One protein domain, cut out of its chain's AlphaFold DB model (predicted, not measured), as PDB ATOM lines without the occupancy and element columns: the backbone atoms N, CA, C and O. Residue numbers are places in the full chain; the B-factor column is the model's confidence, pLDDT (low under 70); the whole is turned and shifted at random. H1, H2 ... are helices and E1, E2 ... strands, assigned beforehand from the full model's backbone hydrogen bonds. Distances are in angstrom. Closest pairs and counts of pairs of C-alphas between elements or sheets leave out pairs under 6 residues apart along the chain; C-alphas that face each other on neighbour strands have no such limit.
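AT A GLANCE: This is residues 3 to 61 of the 62 residues of an uncharacterized protein of Spirochaetes bacterium (UniProt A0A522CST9). A strongly twisted wall of four strands has helix H2 along one face and its other face bare; short H1, off the sheet, meets H2. The 59 printed residues include E1, E2, E3, H1, H2, E4 in chain order; the antiparallel sheet runs E3 E2 E1 E4. The class is mixed, compact, with radius of gyration of the C-alphas 10.6 A and spans 31 by 26 by 19 A.

IN THESE COORDINATES: Find C-alpha 3 at (-1.675, -12.274, 22.458), where E1 begins, residues 3 to 7. Next come E2, 13 to 20, 21.4 A; E3, 23 to 27; H1, 32 to 38; H2, 43 to 53, 15.5 A; E4, 55 to 60, ending at (2.157, -16.412, 20.193).

HOW THE PARTS SIT: E1, E2, E3 form a meander, antiparallel hairpins in succession: see N 5 and O 15, N 18 and O 25, each 2.9 A. E4 neighbours E1: N 6 and O 56, 2.9 A. H2's height over the sheet is 8.3 A. H1 and H2, a helical hairpin, only just touch, with 3 pairs of C-alphas within 8 A.

THE WHOLE: The printed part has no cut; no printed residue is under 70.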
ATOM      1  N   VAL A   3      -1.533 -12.060  21.019       96.88
ATOM      2  CA  VAL A   3      -1.675 -12.274  22.458       96.88
ATOM      3  C   VAL A   3      -3.082 -12.764  22.732       96.88
ATOM      4  O   VAL A   3      -4.029 -11.990  22.601       96.88
ATOM      5  N   LYS A   4      -3.224 -14.036  23.101       97.94
ATOM      6  CA  LYS A   4      -4.519 -14.615  23.476       97.94
ATOM      7  C   LYS A   4      -4.793 -14.330  24.934       97.94
ATOM      8  O   LYS A   4      -3.915 -14.530  25.766       97.94
ATOM      9  N   MET A   5      -5.993 -13.854  25.226       98.12
ATOM     10  CA  MET A   5      -6.398 -13.430  26.558       98.12
ATOM     11  C   MET A   5      -7.435 -14.382  27.135       98.12
ATOM     12  O   MET A   5      -8.329 -14.863  26.428       98.12
ATOM     13  N   TYR A   6      -7.319 -14.608  28.436       98.00
ATOM     14  CA  TYR A   6      -8.166 -15.509  29.194       98.00
ATOM     15  C   TYR A   6      -8.562 -14.854  30.508       98.00
ATOM     16  O   TYR A   6      -7.775 -14.112  31.102       98.00
ATOM     17  N   ASP A   7      -9.774 -15.139  30.965       97.50
ATOM     18  CA  ASP A   7     -10.158 -14.841  32.339       97.50
ATOM     19  C   ASP A   7      -9.216 -15.568  33.315       97.50
ATOM     20  O   ASP A   7      -8.866 -16.732  33.113       97.50
ATOM     21  N   MET A   8      -8.752 -14.865  34.346       97.44
ATOM     22  CA  MET A   8      -7.746 -15.374  35.278       97.44
ATOM     23  C   MET A   8      -8.255 -16.536  36.133       97.44
ATOM     24  O   MET A   8      -7.460 -17.412  36.480       97.44
ATOM     25  N   ASP A   9      -9.545 -16.550  36.468       96.75
ATOM     26  CA  ASP A   9     -10.120 -17.536  37.380       96.75
ATOM     27  C   ASP A   9     -10.661 -18.751  36.614       96.75
ATOM     28  O   ASP A   9     -10.494 -19.892  37.059       96.75
ATOM     29  N   THR A  10     -11.295 -18.532  35.458       97.31
ATOM     30  CA  THR A  10     -11.924 -19.609  34.672       97.31
ATOM     31  C   THR A  10     -11.046 -20.145  33.545       97.31
ATOM     32  O   THR A  10     -11.301 -21.246  33.055       97.31
ATOM     33  N   LEU A  11     -10.020 -19.392  33.129       96.19
ATOM     34  CA  LEU A  11      -9.222 -19.642  31.922       96.19
ATOM     35  C   LEU A  11     -10.055 -19.681  30.629       96.19
ATOM     36  O   LEU A  11      -9.605 -20.198  29.604       96.19
ATOM     37  N   GLU A  12     -11.267 -19.123  30.643       97.44
ATOM     38  CA  GLU A  12     -12.082 -18.990  29.441       97.44
ATOM     39  C   GLU A  12     -11.513 -17.904  28.527       97.44
ATOM     40  O   GLU A  12     -11.139 -16.815  28.964       97.44
ATOM     41  N   TYR A  13     -11.453 -18.202  27.231       97.00
ATOM     42  CA  TYR A  13     -10.968 -17.266  26.222       97.00
ATOM     43  C   TYR A  13     -11.868 -16.027  26.137       97.00
ATOM     44  O   TYR A  13     -13.076 -16.144  25.921       97.00
ATOM     45  N   CYS A  14     -11.268 -14.838  26.231       96.62
ATOM     46  CA  CYS A  14     -11.991 -13.561  26.250       96.62
ATOM     47  C   CYS A  14     -11.552 -12.575  25.150       96.62
ATOM     48  O   CYS A  14     -11.916 -11.395  25.173       96.62
ATOM     49  N   GLY A  15     -10.804 -13.064  24.158       97.38
ATOM     50  CA  GLY A  15     -10.372 -12.313  22.982       97.38
ATOM     51  C   GLY A  15      -8.856 -12.315  22.801       97.38
ATOM     52  O   GLY A  15      -8.122 -12.964  23.541       97.38
ATOM     53  N   SER A  16      -8.384 -11.557  21.815       97.75
ATOM     54  CA  SER A  16      -6.958 -11.454  21.495       97.75
ATOM     55  C   SER A  16      -6.526 -10.007  21.265       97.75
ATOM     56  O   SER A  16      -7.328  -9.142  20.899       97.75
ATOM     57  N   ILE A  17      -5.229  -9.752  21.425       97.19
ATOM     58  CA  ILE A  17      -4.552  -8.547  20.946       97.19
ATOM     59  C   ILE A  17      -3.637  -8.936  19.791       97.19
ATOM     60  O   ILE A  17      -2.835  -9.858  19.902       97.19
ATOM     61  N   PHE A  18      -3.716  -8.196  18.695       95.94
ATOM     62  CA  PHE A  18      -2.773  -8.312  17.588       95.94
ATOM     63  C   PHE A  18      -1.824  -7.130  17.639       95.94
ATOM     64  O   PHE A  18      -2.285  -5.988  17.629       95.94
ATOM     65  N   ALA A  19      -0.522  -7.408  17.682       92.56
ATOM     66  CA  ALA A  19       0.529  -6.401  17.640       92.56
ATOM     67  C   ALA A  19       1.354  -6.551  16.353       92.56
ATOM     68  O   ALA A  19       1.833  -7.647  16.036       92.56
ATOM     69  N   ASP A  20       1.522  -5.438  15.636       88.44
ATOM     70  CA  ASP A  20       2.304  -5.349  14.401       88.44
ATOM     71  C   ASP A  20       3.124  -4.053  14.358       88.44
ATOM     72  O   ASP A  20       2.568  -2.952  14.418       88.44
ATOM     73  N   GLY A  21       4.452  -4.194  14.286       77.12
ATOM     74  CA  GLY A  21       5.401  -3.136  13.909       77.12
ATOM     75  C   GLY A  21       5.344  -1.802  14.671       77.12
ATOM     76  O   GLY A  21       5.916  -0.826  14.198       77.12
ATOM     77  N   GLY A  22       4.664  -1.728  15.821       81.38
ATOM     78  CA  GLY A  22       4.466  -0.494  16.599       81.38
ATOM     79  C   GLY A  22       3.004  -0.106  16.841       81.38
ATOM     80  O   GLY A  22       2.739   0.823  17.603       81.38
ATOM     81  N   SER A  23       2.053  -0.830  16.254       90.38
ATOM     82  CA  SER A  23       0.618  -0.675  16.498       90.38
ATOM     83  C   SER A  23       0.020  -1.945  17.106       90.38
ATOM     84  O   SER A  23       0.597  -3.029  17.003       90.38
ATOM     85  N   TRP A  24      -1.128  -1.811  17.767       94.94
ATOM     86  CA  TRP A  24      -1.858  -2.947  18.318       94.94
ATOM     87  C   TRP A  24      -3.370  -2.719  18.258       94.94
ATOM     88  O   TRP A  24      -3.835  -1.578  18.203       94.94
ATOM     89  N   ARG A  25      -4.142  -3.810  18.257       95.81
ATOM     90  CA  ARG A  25      -5.614  -3.780  18.275       95.81
ATOM     91  C   ARG A  25      -6.199  -4.982  19.007       95.81
ATOM     92  O   ARG A  25      -5.648  -6.076  18.923       95.81
ATOM     93  N   PHE A  26      -7.349  -4.792  19.644       96.88
ATOM     94  CA  PHE A  26      -8.159  -5.896  20.158       96.88
ATOM     95  C   PHE A  26      -8.949  -6.586  19.037       96.88
ATOM     96  O   PHE A  26      -9.387  -5.938  18.084       96.88
ATOM     97  N   GLN A  27      -9.178  -7.889  19.186       96.62
ATOM     98  CA  GLN A  27     -10.091  -8.682  18.367       96.62
ATOM     99  C   GLN A  27     -10.923  -9.600  19.269       96.62
ATOM    100  O   GLN A  27     -10.379 -10.311  20.107       96.62
ATOM    101  N   GLY A  28     -12.247  -9.597  19.089       95.38
ATOM    102  CA  GLY A  28     -13.149 -10.470  19.851       95.38
ATOM    103  C   GLY A  28     -13.289 -10.117  21.336       95.38
ATOM    104  O   GLY A  28     -13.790 -10.932  22.096       95.38
ATOM    105  N   VAL A  29     -12.863  -8.919  21.743       95.56
ATOM    106  CA  VAL A  29     -12.956  -8.423  23.123       95.56
ATOM    107  C   VAL A  29     -14.210  -7.575  23.271       95.56
ATOM    108  O   VAL A  29     -14.393  -6.611  22.528       95.56
ATOM    109  N   THR A  30     -15.063  -7.915  24.234       93.12
ATOM    110  CA  THR A  30     -16.345  -7.230  24.488       93.12
ATOM    111  C   THR A  30     -16.307  -6.288  25.694       93.12
ATOM    112  O   THR A  30     -17.242  -5.524  25.907       93.12
ATOM    113  N   ASN A  31     -15.226  -6.306  26.480       94.50
ATOM    114  CA  ASN A  31     -15.069  -5.434  27.642       94.50
ATOM    115  C   ASN A  31     -14.746  -3.990  27.207       94.50
ATOM    116  O   ASN A  31     -13.589  -3.627  26.988       94.50
ATOM    117  N   GLU A  32     -15.779  -3.153  27.095       95.56
ATOM    118  CA  GLU A  32     -15.653  -1.749  26.674       95.56
ATOM    119  C   GLU A  32     -14.788  -0.911  27.624       95.56
ATOM    120  O   GLU A  32     -14.079  -0.004  27.182       95.56
ATOM    121  N   HIS A  33     -14.802  -1.226  28.924       96.12
ATOM    122  CA  HIS A  33     -14.010  -0.502  29.913       96.12
ATOM    123  C   HIS A  33     -12.508  -0.736  29.705       96.12
ATOM    124  O   HIS A  33     -11.746   0.231  29.654       96.12
ATOM    125  N   LEU A  34     -12.097  -1.991  29.487       96.00
ATOM    126  CA  LEU A  34     -10.722  -2.346  29.118       96.00
ATOM    127  C   LEU A  34     -10.285  -1.606  27.850       96.00
ATOM    128  O   LEU A  34      -9.226  -0.975  27.833       96.00
ATOM    129  N   ILE A  35     -11.113  -1.641  26.801       96.19
ATOM    130  CA  ILE A  35     -10.812  -0.994  25.516       96.19
ATOM    131  C   ILE A  35     -10.646   0.520  25.695       96.19
ATOM    132  O   ILE A  35      -9.683   1.104  25.194       96.19
ATOM    133  N   SER A  36     -11.559   1.162  26.425       97.00
ATOM    134  CA  SER A  36     -11.513   2.604  26.668       97.00
ATOM    135  C   SER A  36     -10.290   3.008  27.492       97.00
ATOM    136  O   SER A  36      -9.636   3.994  27.158       97.00
ATOM    137  N   MET A  37      -9.973   2.260  28.553       96.50
ATOM    138  CA  MET A  37      -8.864   2.572  29.459       96.50
ATOM    139  C   MET A  37      -7.500   2.395  28.801       96.50
ATOM    140  O   MET A  37      -6.579   3.152  29.088       96.50
ATOM    141  N   THR A  38      -7.363   1.414  27.912       95.38
ATOM    142  CA  THR A  38      -6.081   1.080  27.276       95.38
ATOM    143  C   THR A  38      -5.835   1.837  25.973       95.38
ATOM    144  O   THR A  38      -4.733   1.796  25.423       95.38
ATOM    145  N   LYS A  39      -6.831   2.572  25.467       94.06
ATOM    146  CA  LYS A  39      -6.727   3.321  24.214       94.06
ATOM    147  C   LYS A  39      -5.562   4.318  24.245       94.06
ATOM    148  O   LYS A  39      -5.490   5.192  25.101       94.06
ATOM    149  N   GLY A  40      -4.669   4.210  23.262       92.62
ATOM    150  CA  GLY A  40      -3.495   5.083  23.126       92.62
ATOM    151  C   GLY A  40      -2.310   4.701  24.017       92.62
ATOM    152  O   GLY A  40      -1.257   5.330  23.918       92.62
ATOM    153  N   MET A  41      -2.437   3.665  24.851       95.25
ATOM    154  CA  MET A  41      -1.314   3.163  25.634       95.25
ATOM    155  C   MET A  41      -0.299   2.428  24.745       95.25
ATOM    156  O   MET A  41      -0.680   1.744  23.789       95.25
ATOM    157  N   PRO A  42       1.005   2.500  25.067       95.00
ATOM    158  CA  PRO A  42       1.996   1.605  24.482       95.00
ATOM    159  C   PRO A  42       1.637   0.143  24.764       95.00
ATOM    160  O   PRO A  42       1.201  -0.182  25.866       95.00
ATOM    161  N   PHE A  43       1.894  -0.756  23.814       94.44
ATOM    162  CA  PHE A  43       1.512  -2.171  23.926       94.44
ATOM    163  C   PHE A  43       1.982  -2.836  25.235       94.44
ATOM    164  O   PHE A  43       1.205  -3.505  25.906       94.44
ATOM    165  N   LYS A  44       3.219  -2.569  25.677       93.75
ATOM    166  CA  LYS A  44       3.734  -3.089  26.958       93.75
ATOM    167  C   LYS A  44       2.925  -2.620  28.176       93.75
ATOM    168  O   LYS A  44       2.783  -3.377  29.130       93.75
ATOM    169  N   ALA A  45       2.400  -1.394  28.151       95.62
ATOM    170  CA  ALA A  45       1.549  -0.878  29.221       95.62
ATOM    171  C   ALA A  45       0.165  -1.548  29.208       95.62
ATOM    172  O   ALA A  45      -0.373  -1.839  30.272       95.62
ATOM    173  N   VAL A  46      -0.366  -1.870  28.020       96.25
ATOM    174  CA  VAL A  46      -1.600  -2.662  27.886       96.25
ATOM    175  C   VAL A  46      -1.424  -4.026  28.540       96.25
ATOM    176  O   VAL A  46      -2.216  -4.371  29.410       96.25
ATOM    177  N   LEU A  47      -0.355  -4.756  28.201       96.19
ATOM    178  CA  LEU A  47      -0.077  -6.076  28.779       96.19
ATOM    179  C   LEU A  47       0.023  -6.032  30.309       96.19
ATOM    180  O   LEU A  47      -0.569  -6.861  30.990       96.19
ATOM    181  N   ALA A  48       0.705  -5.019  30.853       96.25
ATOM    182  CA  ALA A  48       0.791  -4.825  32.299       96.25
ATOM    183  C   ALA A  48      -0.573  -4.519  32.943       96.25
ATOM    184  O   ALA A  48      -0.802  -4.901  34.086       96.25
ATOM    185  N   SER A  49      -1.483  -3.847  32.230       96.50
ATOM    186  CA  SER A  49      -2.815  -3.514  32.750       96.50
ATOM    187  C   SER A  49      -3.765  -4.713  32.822       96.50
ATOM    188  O   SER A  49      -4.662  -4.699  33.662       96.50
ATOM    189  N   LEU A  50      -3.555  -5.760  32.010       97.38
ATOM    190  CA  LEU A  50      -4.459  -6.918  31.915       97.38
ATOM    191  C   LEU A  50      -4.680  -7.615  33.264       97.38
ATOM    192  O   LEU A  50      -5.811  -7.974  33.584       97.38
ATOM    193  N   VAL A  51      -3.648  -7.696  34.108       96.31
ATOM    194  CA  VAL A  51      -3.764  -8.276  35.457       96.31
ATOM    195  C   VAL A  51      -4.800  -7.542  36.319       96.31
ATOM    196  O   VAL A  51      -5.531  -8.171  37.079       96.31
ATOM    197  N   GLY A  52      -4.920  -6.216  36.165       96.31
ATOM    198  CA  GLY A  52      -5.905  -5.399  36.877       96.31
ATOM    199  C   GLY A  52      -7.339  -5.602  36.382       96.31
ATOM    200  O   GLY A  52      -8.281  -5.284  37.101       96.31
ATOM    201  N   PHE A  53      -7.499  -6.169  35.187       96.75
ATOM    202  CA  PHE A  53      -8.779  -6.599  34.625       96.75
ATOM    203  C   PHE A  53      -9.053  -8.089  34.855       96.75
ATOM    204  O   PHE A  53      -9.982  -8.615  34.253       96.75
ATOM    205  N   GLN A  54      -8.258  -8.757  35.699       97.44
ATOM    206  CA  GLN A  54      -8.328 -10.206  35.919       97.44
ATOM    207  C   GLN A  54      -8.148 -11.002  34.618       97.44
ATOM    208  O   GLN A  54      -8.785 -12.027  34.408       97.44
ATOM    209  N   ILE A  55      -7.268 -10.529  33.734       98.12
ATOM    210  CA  ILE A  55      -6.952 -11.186  32.467       98.12
ATOM    211  C   ILE A  55      -5.506 -11.675  32.500       98.12
ATOM    212  O   ILE A  55      -4.577 -10.908  32.773       98.12
ATOM    213  N   VAL A  56      -5.319 -12.952  32.180       97.75
ATOM    214  CA  VAL A  56      -4.014 -13.557  31.881       97.75
ATOM    215  C   VAL A  56      -3.894 -13.787  30.380       97.75
ATOM    216  O   VAL A  56      -4.886 -13.721  29.651       97.75
ATOM    217  N   TYR A  57      -2.678 -14.000  29.883       97.69
ATOM    218  CA  TYR A  57      -2.467 -14.109  28.448       97.69
ATOM    219  C   TYR A  57      -1.283 -14.992  28.063       97.69
ATOM    220  O   TYR A  57      -0.299 -15.077  28.794       97.69
ATOM    221  N   ASP A  58      -1.368 -15.544  26.855       96.94
ATOM    222  CA  ASP A  58      -0.274 -16.218  26.161       96.94
ATOM    223  C   ASP A  58       0.174 -15.383  24.961       96.94
ATOM    224  O   ASP A  58      -0.656 -14.854  24.216       96.94
ATOM    225  N   ILE A  59       1.488 -15.277  24.753       95.19
ATOM    226  CA  ILE A  59       2.073 -14.625  23.575       95.19
ATOM    227  C   ILE A  59       2.428 -15.700  22.548       95.19
ATOM    228  O   ILE A  59       3.201 -16.612  22.834       95.19
ATOM    229  N   ILE A  60       1.885 -15.560  21.344       94.88
ATOM    230  CA  ILE A  60       2.157 -16.412  20.193       94.88
ATOM    231  C   ILE A  60       3.016 -15.606  19.214       94.88
ATOM    232  O   ILE A  60       2.558 -14.670  18.539       94.88
ATOM    233  N   GLU A  61       4.297 -15.955  19.200       84.06
ATOM    234  CA  GLU A  61       5.301 -15.479  18.253       84.06
ATOM    235  C   GLU A  61       5.396 -16.520  17.128       84.06
ATOM    236  O   GLU A  61       5.999 -17.573  17.317       84.06
TER     237      GLU A  61